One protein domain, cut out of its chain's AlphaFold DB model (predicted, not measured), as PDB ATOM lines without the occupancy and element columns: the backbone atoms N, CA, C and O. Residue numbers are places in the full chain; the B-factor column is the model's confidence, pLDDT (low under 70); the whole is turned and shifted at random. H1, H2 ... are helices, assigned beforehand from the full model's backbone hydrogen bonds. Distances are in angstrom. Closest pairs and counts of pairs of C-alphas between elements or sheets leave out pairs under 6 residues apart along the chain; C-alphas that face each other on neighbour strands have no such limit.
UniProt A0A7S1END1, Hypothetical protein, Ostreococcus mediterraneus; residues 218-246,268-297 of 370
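What this domain is: This is residues 218 to 246 and 268 to 297 of the 370 residues of the protein "Hypothetical protein" of Ostreococcus mediterraneus (UniProt A0A7S1END1). One long helix, H1, is crossed near its middle by a shorter helix, H2, as a slanted X, and a tail with no named element, residues 286 to 297, runs from H2 to the end of H1 where Arg 218 lies. Residues 238 to 246 of H1 stick out free. The 59 printed residues, with two named helices, H1 then H2, and no named strand, are all helix in class. The whole is loose, with a radius of gyration of the C-alphas of 13.8 A, and elongated, spanning 44 by 24 by 16 A.

How they stand to each other: H1, residues 218 to 246, touches H2, residues 268 to 285, with residues 223 to 234 alone. Their closest C-alphas, those of Ala 230 and Ala 277, are 5.0 A apart. They run opposite ways at a steep tilt of 57 degrees. Every O i to N i+4 pair is within hydrogen-bond range in H1 and H2.

Where its parts are: H1 begins at C-alpha 218 (-13.096, -21.810, 23.063) and is 42.1 A long. H2 is 25.7 A long and ends at C-alpha 285 (-22.899, -14.978, 38.329).

The domain as a whole: The farthest C-alphas, those of Ala 246 and Ser 297, are 47.0 A apart. Residues 247 to 267 are not printed; C-alphas 246 and 268 are 25.0 A apart across this cut. Confidence is under 70 at residues 244 to 246, 268 to 274, 284 to 285 and 287 to 292.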
ATOM      1  N   ARG A 218     -14.257 -22.586  22.636       85.25
ATOM      2  CA  ARG A 218     -13.096 -21.810  23.063       85.25
ATOM      3  C   ARG A 218     -13.498 -20.578  23.869       85.25
ATOM      4  O   ARG A 218     -12.805 -20.234  24.828       85.25
ATOM      5  N   ALA A 219     -14.572 -19.901  23.474       83.12
ATOM      6  CA  ALA A 219     -15.072 -18.713  24.151       83.12
ATOM      7  C   ALA A 219     -15.721 -19.037  25.503       83.12
ATOM      8  O   ALA A 219     -15.499 -18.292  26.460       83.12
ATOM      9  N   THR A 220     -16.454 -20.149  25.607       82.12
ATOM     10  CA  THR A 220     -17.003 -20.635  26.883       82.12
ATOM     11  C   THR A 220     -15.893 -20.975  27.867       82.12
ATOM     12  O   THR A 220     -15.895 -20.454  28.979       82.12
ATOM     13  N   ASP A 221     -14.870 -21.718  27.440       82.75
ATOM     14  CA  ASP A 221     -13.750 -22.096  28.311       82.75
ATOM     15  C   ASP A 221     -12.951 -20.878  28.794       82.75
ATOM     16  O   ASP A 221     -12.498 -20.823  29.937       82.75
ATOM     17  N   LEU A 222     -12.765 -19.878  27.924       81.06
ATOM     18  CA  LEU A 222     -12.104 -18.625  28.296       81.06
ATOM     19  C   LEU A 222     -12.921 -17.846  29.329       81.06
ATOM     20  O   LEU A 222     -12.333 -17.308  30.268       81.06
ATOM     21  N   ARG A 223     -14.253 -17.809  29.193       80.62
ATOM     22  CA  ARG A 223     -15.128 -17.186  30.194       80.62
ATOM     23  C   ARG A 223     -15.084 -17.939  31.517       80.62
ATOM     24  O   ARG A 223     -14.938 -17.293  32.547       80.62
ATOM     25  N   ALA A 224     -15.155 -19.269  31.498       80.38
ATOM     26  CA  ALA A 224     -15.095 -20.088  32.706       80.38
ATOM     27  C   ALA A 224     -13.786 -19.855  33.479       80.38
ATOM     28  O   ALA A 224     -13.802 -19.619  34.683       80.38
ATOM     29  N   ARG A 225     -12.646 -19.809  32.775       80.81
ATOM     30  CA  ARG A 225     -11.344 -19.478  33.383       80.81
ATOM     31  C   ARG A 225     -11.289 -18.051  33.922       80.81
ATOM     32  O   ARG A 225     -10.708 -17.836  34.980       80.81
ATOM     33  N   ALA A 226     -11.865 -17.084  33.206       79.81
ATOM     34  CA  ALA A 226     -11.928 -15.699  33.665       79.81
ATOM     35  C   ALA A 226     -12.794 -15.556  34.926       79.81
ATOM     36  O   ALA A 226     -12.388 -14.859  35.849       79.81
ATOM     37  N   SER A 227     -13.928 -16.262  34.983       80.31
ATOM     38  CA  SER A 227     -14.797 -16.337  36.162       80.31
ATOM     39  C   SER A 227     -14.060 -16.939  37.360       80.31
ATOM     40  O   SER A 227     -13.958 -16.298  38.399       80.31
ATOM     41  N   ALA A 228     -13.431 -18.108  37.190       80.06
ATOM     42  CA  ALA A 228     -12.673 -18.760  38.259       80.06
ATOM     43  C   ALA A 228     -11.491 -17.907  38.762       80.06
ATOM     44  O   ALA A 228     -11.184 -17.894  39.951       80.06
ATOM     45  N   ALA A 229     -10.824 -17.172  37.867       76.50
ATOM     46  CA  ALA A 229      -9.767 -16.240  38.252       76.50
ATOM     47  C   ALA A 229     -10.310 -15.017  39.009       76.50
ATOM     48  O   ALA A 229      -9.657 -14.554  39.944       76.50
ATOM     49  N   ALA A 230     -11.478 -14.497  38.618       79.06
ATOM     50  CA  ALA A 230     -12.146 -13.408  39.326       79.06
ATOM     51  C   ALA A 230     -12.570 -13.847  40.734       79.06
ATOM     52  O   ALA A 230     -12.265 -13.144  41.690       79.06
ATOM     53  N   ASP A 231     -13.164 -15.034  40.866       80.94
ATOM     54  CA  ASP A 231     -13.553 -15.631  42.151       80.94
ATOM     55  C   ASP A 231     -12.344 -15.812  43.085       80.94
ATOM     56  O   ASP A 231     -12.334 -15.319  44.212       80.94
ATOM     57  N   ALA A 232     -11.246 -16.386  42.578       77.88
ATOM     58  CA  ALA A 232     -10.008 -16.528  43.347       77.88
ATOM     59  C   ALA A 232      -9.425 -15.176  43.801       77.88
ATOM     60  O   ALA A 232      -8.878 -15.068  44.896       77.88
ATOM     61  N   PHE A 233      -9.527 -14.137  42.969       78.69
ATOM     62  CA  PHE A 233      -9.055 -12.797  43.315       78.69
ATOM     63  C   PHE A 233      -9.957 -12.117  44.353       78.69
ATOM     64  O   PHE A 233      -9.452 -11.444  45.251       78.69
ATOM     65  N   MET A 234     -11.273 -12.324  44.269       77.81
ATOM     66  CA  MET A 234     -12.232 -11.828  45.258       77.81
ATOM     67  C   MET A 234     -12.040 -12.500  46.619       77.81
ATOM     68  O   MET A 234     -12.011 -11.793  47.624       77.81
ATOM     69  N   GLY A 235     -11.782 -13.812  46.651       77.19
ATOM     70  CA  GLY A 235     -11.460 -14.531  47.889       77.19
ATOM     71  C   GLY A 235     -10.251 -13.942  48.626       77.19
ATOM     72  O   GLY A 235     -10.303 -13.750  49.836       77.19
ATOM     73  N   ILE A 236      -9.200 -13.538  47.898       77.44
ATOM     74  CA  ILE A 236      -8.032 -12.866  48.499       77.44
ATOM     75  C   ILE A 236      -8.432 -11.541  49.165       77.44
ATOM     76  O   ILE A 236      -7.980 -11.248  50.270       77.44
ATOM     77  N   PHE A 237      -9.275 -10.727  48.523       77.12
ATOM     78  CA  PHE A 237      -9.716  -9.460  49.119       77.12
ATOM     79  C   PHE A 237     -10.627  -9.646  50.325       77.12
ATOM     80  O   PHE A 237     -10.608  -8.811  51.233       77.12
ATOM     81  N   GLU A 238     -11.456 -10.686  50.323       77.12
ATOM     82  CA  GLU A 238     -12.282 -11.033  51.474       77.12
ATOM     83  C   GLU A 238     -11.420 -11.484  52.651       77.12
ATOM     84  O   GLU A 238     -11.621 -10.987  53.759       77.12
ATOM     85  N   ASP A 239     -10.409 -12.320  52.412       76.25
ATOM     86  CA  ASP A 239      -9.441 -12.735  53.430       76.25
ATOM     87  C   ASP A 239      -8.666 -11.535  53.998       76.25
ATOM     88  O   ASP A 239      -8.629 -11.347  55.215       76.25
ATOM     89  N   GLU A 240      -8.136 -10.650  53.143       74.25
ATOM     90  CA  GLU A 240      -7.458  -9.416  53.578       74.25
ATOM     91  C   GLU A 240      -8.382  -8.490  54.390       74.25
ATOM     92  O   GLU A 240      -7.949  -7.848  55.355       74.25
ATOM     93  N   ARG A 241      -9.664  -8.385  54.005       70.81
ATOM     94  CA  ARG A 241     -10.668  -7.602  54.742       70.81
ATOM     95  C   ARG A 241     -10.929  -8.223  56.114       70.81
ATOM     96  O   ARG A 241     -10.908  -7.506  57.111       70.81
ATOM     97  N   ASN A 242     -11.107  -9.539  56.171       73.25
ATOM     98  CA  ASN A 242     -11.358 -10.276  57.406       73.25
ATOM     99  C   ASN A 242     -10.167 -10.194  58.374       73.25
ATOM    100  O   ASN A 242     -10.373  -9.991  59.569       73.25
ATOM    101  N   GLU A 243      -8.925 -10.287  57.885       72.88
ATOM    102  CA  GLU A 243      -7.717 -10.109  58.706       72.88
ATOM    103  C   GLU A 243      -7.602  -8.691  59.277       72.88
ATOM    104  O   GLU A 243      -7.246  -8.517  60.446       72.88
ATOM    105  N   ARG A 244      -7.939  -7.666  58.480       66.31
ATOM    106  CA  ARG A 244      -7.969  -6.270  58.939       66.31
ATOM    107  C   ARG A 244      -9.005  -6.062  60.040       66.31
ATOM    108  O   ARG A 244      -8.699  -5.407  61.034       66.31
ATOM    109  N   ASP A 245     -10.199  -6.614  59.864       66.12
ATOM    110  CA  ASP A 245     -11.305  -6.462  60.810       66.12
ATOM    111  C   ASP A 245     -11.110  -7.321  62.080       66.12
ATOM    112  O   ASP A 245     -11.660  -7.001  63.134       66.12
ATOM    113  N   ALA A 246     -10.289  -8.380  62.012       64.62
ATOM    114  CA  ALA A 246      -9.923  -9.239  63.142       64.62
ATOM    115  C   ALA A 246      -8.700  -8.750  63.953       64.62
ATOM    116  O   ALA A 246      -8.424  -9.286  65.032       64.62
ATOM    117  N   GLY A 268      -4.578   2.982  43.329       59.47
ATOM    118  CA  GLY A 268      -5.108   3.179  41.973       59.47
ATOM    119  C   GLY A 268      -5.253   1.877  41.179       59.47
ATOM    120  O   GLY A 268      -6.321   1.587  40.642       59.47
ATOM    121  N   ILE A 269      -4.181   1.083  41.104       58.06
ATOM    122  CA  ILE A 269      -4.166  -0.174  40.336       58.06
ATOM    123  C   ILE A 269      -4.972  -1.255  41.059       58.06
ATOM    124  O   ILE A 269      -5.798  -1.901  40.422       58.06
ATOM    125  N   GLY A 270      -4.807  -1.394  42.379       66.75
ATOM    126  CA  GLY A 270      -5.552  -2.365  43.183       66.75
ATOM    127  C   GLY A 270      -7.057  -2.110  43.156       66.75
ATOM    128  O   GLY A 270      -7.821  -3.035  42.922       66.75
ATOM    129  N   LYS A 271      -7.499  -0.850  43.267       67.88
ATOM    130  CA  LYS A 271      -8.929  -0.508  43.190       67.88
ATOM    131  C   LYS A 271      -9.515  -0.733  41.797       67.88
ATOM    132  O   LYS A 271     -10.654  -1.164  41.687       67.88
ATOM    133  N   ARG A 272      -8.754  -0.477  40.726       68.44
ATOM    134  CA  ARG A 272      -9.198  -0.774  39.350       68.44
ATOM    135  C   ARG A 272      -9.233  -2.275  39.072       68.44
ATOM    136  O   ARG A 272     -10.153  -2.717  38.398       68.44
ATOM    137  N   ALA A 273      -8.272  -3.033  39.593       69.12
ATOM    138  CA  ALA A 273      -8.264  -4.489  39.517       69.12
ATOM    139  C   ALA A 273      -9.421  -5.096  40.322       69.12
ATOM    140  O   ALA A 273     -10.094  -5.979  39.812       69.12
ATOM    141  N   ALA A 274      -9.701  -4.571  41.518       69.50
ATOM    142  CA  ALA A 274     -10.830  -4.985  42.347       69.50
ATOM    143  C   ALA A 274     -12.173  -4.708  41.667       69.50
ATOM    144  O   ALA A 274     -12.968  -5.622  41.522       69.50
ATOM    145  N   ILE A 275     -12.388  -3.492  41.146       75.38
ATOM    146  CA  ILE A 275     -13.616  -3.157  40.404       75.38
ATOM    147  C   ILE A 275     -13.750  -4.025  39.144       75.38
ATOM    148  O   ILE A 275     -14.845  -4.464  38.816       75.38
ATOM    149  N   ALA A 276     -12.653  -4.278  38.420       72.75
ATOM    150  CA  ALA A 276     -12.685  -5.136  37.237       72.75
ATOM    151  C   ALA A 276     -12.979  -6.605  37.585       72.75
ATOM    152  O   ALA A 276     -13.664  -7.279  36.819       72.75
ATOM    153  N   ALA A 277     -12.479  -7.093  38.722       71.06
ATOM    154  CA  ALA A 277     -12.752  -8.437  39.216       71.06
ATOM    155  C   ALA A 277     -14.195  -8.579  39.714       71.06
ATOM    156  O   ALA A 277     -14.855  -9.535  39.334       71.06
ATOM    157  N   GLU A 278     -14.706  -7.600  40.462       74.75
ATOM    158  CA  GLU A 278     -16.101  -7.533  40.917       74.75
ATOM    159  C   GLU A 278     -17.064  -7.513  39.719       74.75
ATOM    160  O   GLU A 278     -17.957  -8.345  39.622       74.75
ATOM    161  N   GLN A 279     -16.799  -6.670  38.713       78.25
ATOM    162  CA  GLN A 279     -17.584  -6.645  37.472       78.25
ATOM    163  C   GLN A 279     -17.533  -7.967  36.698       78.25
ATOM    164  O   GLN A 279     -18.530  -8.368  36.099       78.25
ATOM    165  N   ALA A 280     -16.374  -8.630  36.660       71.00
ATOM    166  CA  ALA A 280     -16.233  -9.924  36.003       71.00
ATOM    167  C   ALA A 280     -16.948 -11.044  36.775       71.00
ATOM    168  O   ALA A 280     -17.515 -11.930  36.139       71.00
ATOM    169  N   TYR A 281     -16.938 -10.980  38.108       72.88
ATOM    170  CA  TYR A 281     -17.626 -11.906  39.001       72.88
ATOM    171  C   TYR A 281     -19.146 -11.776  38.870       72.88
ATOM    172  O   TYR A 281     -19.811 -12.761  38.560       72.88
ATOM    173  N   ASP A 282     -19.688 -10.561  38.961       78.25
ATOM    174  CA  ASP A 282     -21.125 -10.307  38.799       78.25
ATOM    175  C   ASP A 282     -21.613 -10.729  37.403       78.25
ATOM    176  O   ASP A 282     -22.609 -11.438  37.258       78.25
ATOM    177  N   ALA A 283     -20.857 -10.385  36.353       73.75
ATOM    178  CA  ALA A 283     -21.172 -10.794  34.984       73.75
ATOM    179  C   ALA A 283     -21.051 -12.312  34.749       73.75
ATOM    180  O   ALA A 283     -21.593 -12.836  33.766       73.75
ATOM    181  N   ALA A 284     -20.298 -13.025  35.588       67.50
ATOM    182  CA  ALA A 284     -20.237 -14.480  35.574       67.50
ATOM    183  C   ALA A 284     -21.386 -15.106  36.374       67.50
ATOM    184  O   ALA A 284     -21.962 -16.077  35.897       67.50
ATOM    185  N   ALA A 285     -21.775 -14.524  37.510       67.81
ATOM    186  CA  ALA A 285     -22.899 -14.978  38.329       67.81
ATOM    187  C   ALA A 285     -24.258 -14.811  37.624       67.81
ATOM    188  O   ALA A 285     -25.155 -15.632  37.791       67.81
ATOM    189  N   GLU A 286     -24.411 -13.774  36.795       70.31
ATOM    190  CA  GLU A 286     -25.603 -13.568  35.958       70.31
ATOM    191  C   GLU A 286     -25.598 -14.411  34.667       70.31
ATOM    192  O   GLU A 286     -26.574 -14.425  33.911       70.31
ATOM    193  N   ALA A 287     -24.494 -15.102  34.367       65.62
ATOM    194  CA  ALA A 287     -24.389 -15.952  33.193       65.62
ATOM    195  C   ALA A 287     -25.224 -17.221  33.361       65.62
ATOM    196  O   ALA A 287     -25.121 -17.909  34.368       65.62
ATOM    197  N   ASN A 288     -25.962 -17.606  32.324       67.94
ATOM    198  CA  ASN A 288     -26.445 -18.978  32.238       67.94
ATOM    199  C   ASN A 288     -25.237 -19.904  31.991       67.94
ATOM    200  O   ASN A 288     -24.631 -19.815  30.920       67.94
ATOM    201  N   GLU A 289     -24.866 -20.730  32.977       61.72
ATOM    202  CA  GLU A 289     -23.707 -21.642  32.916       61.72
ATOM    203  C   GLU A 289     -23.790 -22.621  31.735       61.72
ATOM    204  O   GLU A 289     -22.764 -22.942  31.137       61.72
ATOM    205  N   ASP A 290     -25.005 -22.985  31.316       62.53
ATOM    206  CA  ASP A 290     -25.248 -23.917  30.210       62.53
ATOM    207  C   ASP A 290     -25.277 -23.235  28.826       62.53
ATOM    208  O   ASP A 290     -25.435 -23.887  27.790       62.53
ATOM    209  N   ALA A 291     -25.162 -21.902  28.758       66.69
ATOM    210  CA  ALA A 291     -25.264 -21.183  27.492       66.69
ATOM    211  C   ALA A 291     -23.944 -21.207  26.705       66.69
ATOM    212  O   ALA A 291     -22.968 -20.538  27.056       66.69
ATOM    213  N   ILE A 292     -23.948 -21.896  25.559       68.38
ATOM    214  CA  ILE A 292     -22.843 -21.859  24.594       68.38
ATOM    215  C   ILE A 292     -22.663 -20.431  24.063       68.38
ATOM    216  O   ILE A 292     -23.550 -19.843  23.439       68.38
ATOM    217  N   LEU A 293     -21.474 -19.873  24.271       71.06
ATOM    218  CA  LEU A 293     -21.140 -18.520  23.844       71.06
ATOM    219  C   LEU A 293     -20.572 -18.531  22.438       71.06
ATOM    220  O   LEU A 293     -19.414 -18.871  22.223       71.06
ATOM    221  N   VAL A 294     -21.359 -18.062  21.478       74.69
ATOM    222  CA  VAL A 294     -20.847 -17.775  20.139       74.69
ATOM    223  C   VAL A 294     -20.344 -16.328  20.118       74.69
ATOM    224  O   VAL A 294     -21.157 -15.408  20.251       74.69
ATOM    225  N   PRO A 295     -19.034 -16.066  19.922       72.44
ATOM    226  CA  PRO A 295     -18.519 -14.701  19.880       72.44
ATOM    227  C   PRO A 295     -19.256 -13.882  18.819       72.44
ATOM    228  O   PRO A 295     -19.389 -14.324  17.679       72.44
ATOM    229  N   SER A 296     -19.737 -12.685  19.148       70.00
ATOM    230  CA  SER A 296     -20.420 -11.820  18.174       70.00
ATOM    231  C   SER A 296     -19.448 -11.181  17.176       70.00
ATOM    232  O   SER A 296     -19.826 -10.868  16.048       70.00
ATOM    233  N   SER A 297     -18.178 -11.020  17.561       73.56
ATOM    234  CA  SER A 297     -17.154 -10.412  16.712       73.56
ATOM    235  C   SER A 297     -16.455 -11.430  15.806       73.56
ATOM    236  O   SER A 297     -16.112 -12.540  16.216       73.56
TER     237      SER A 297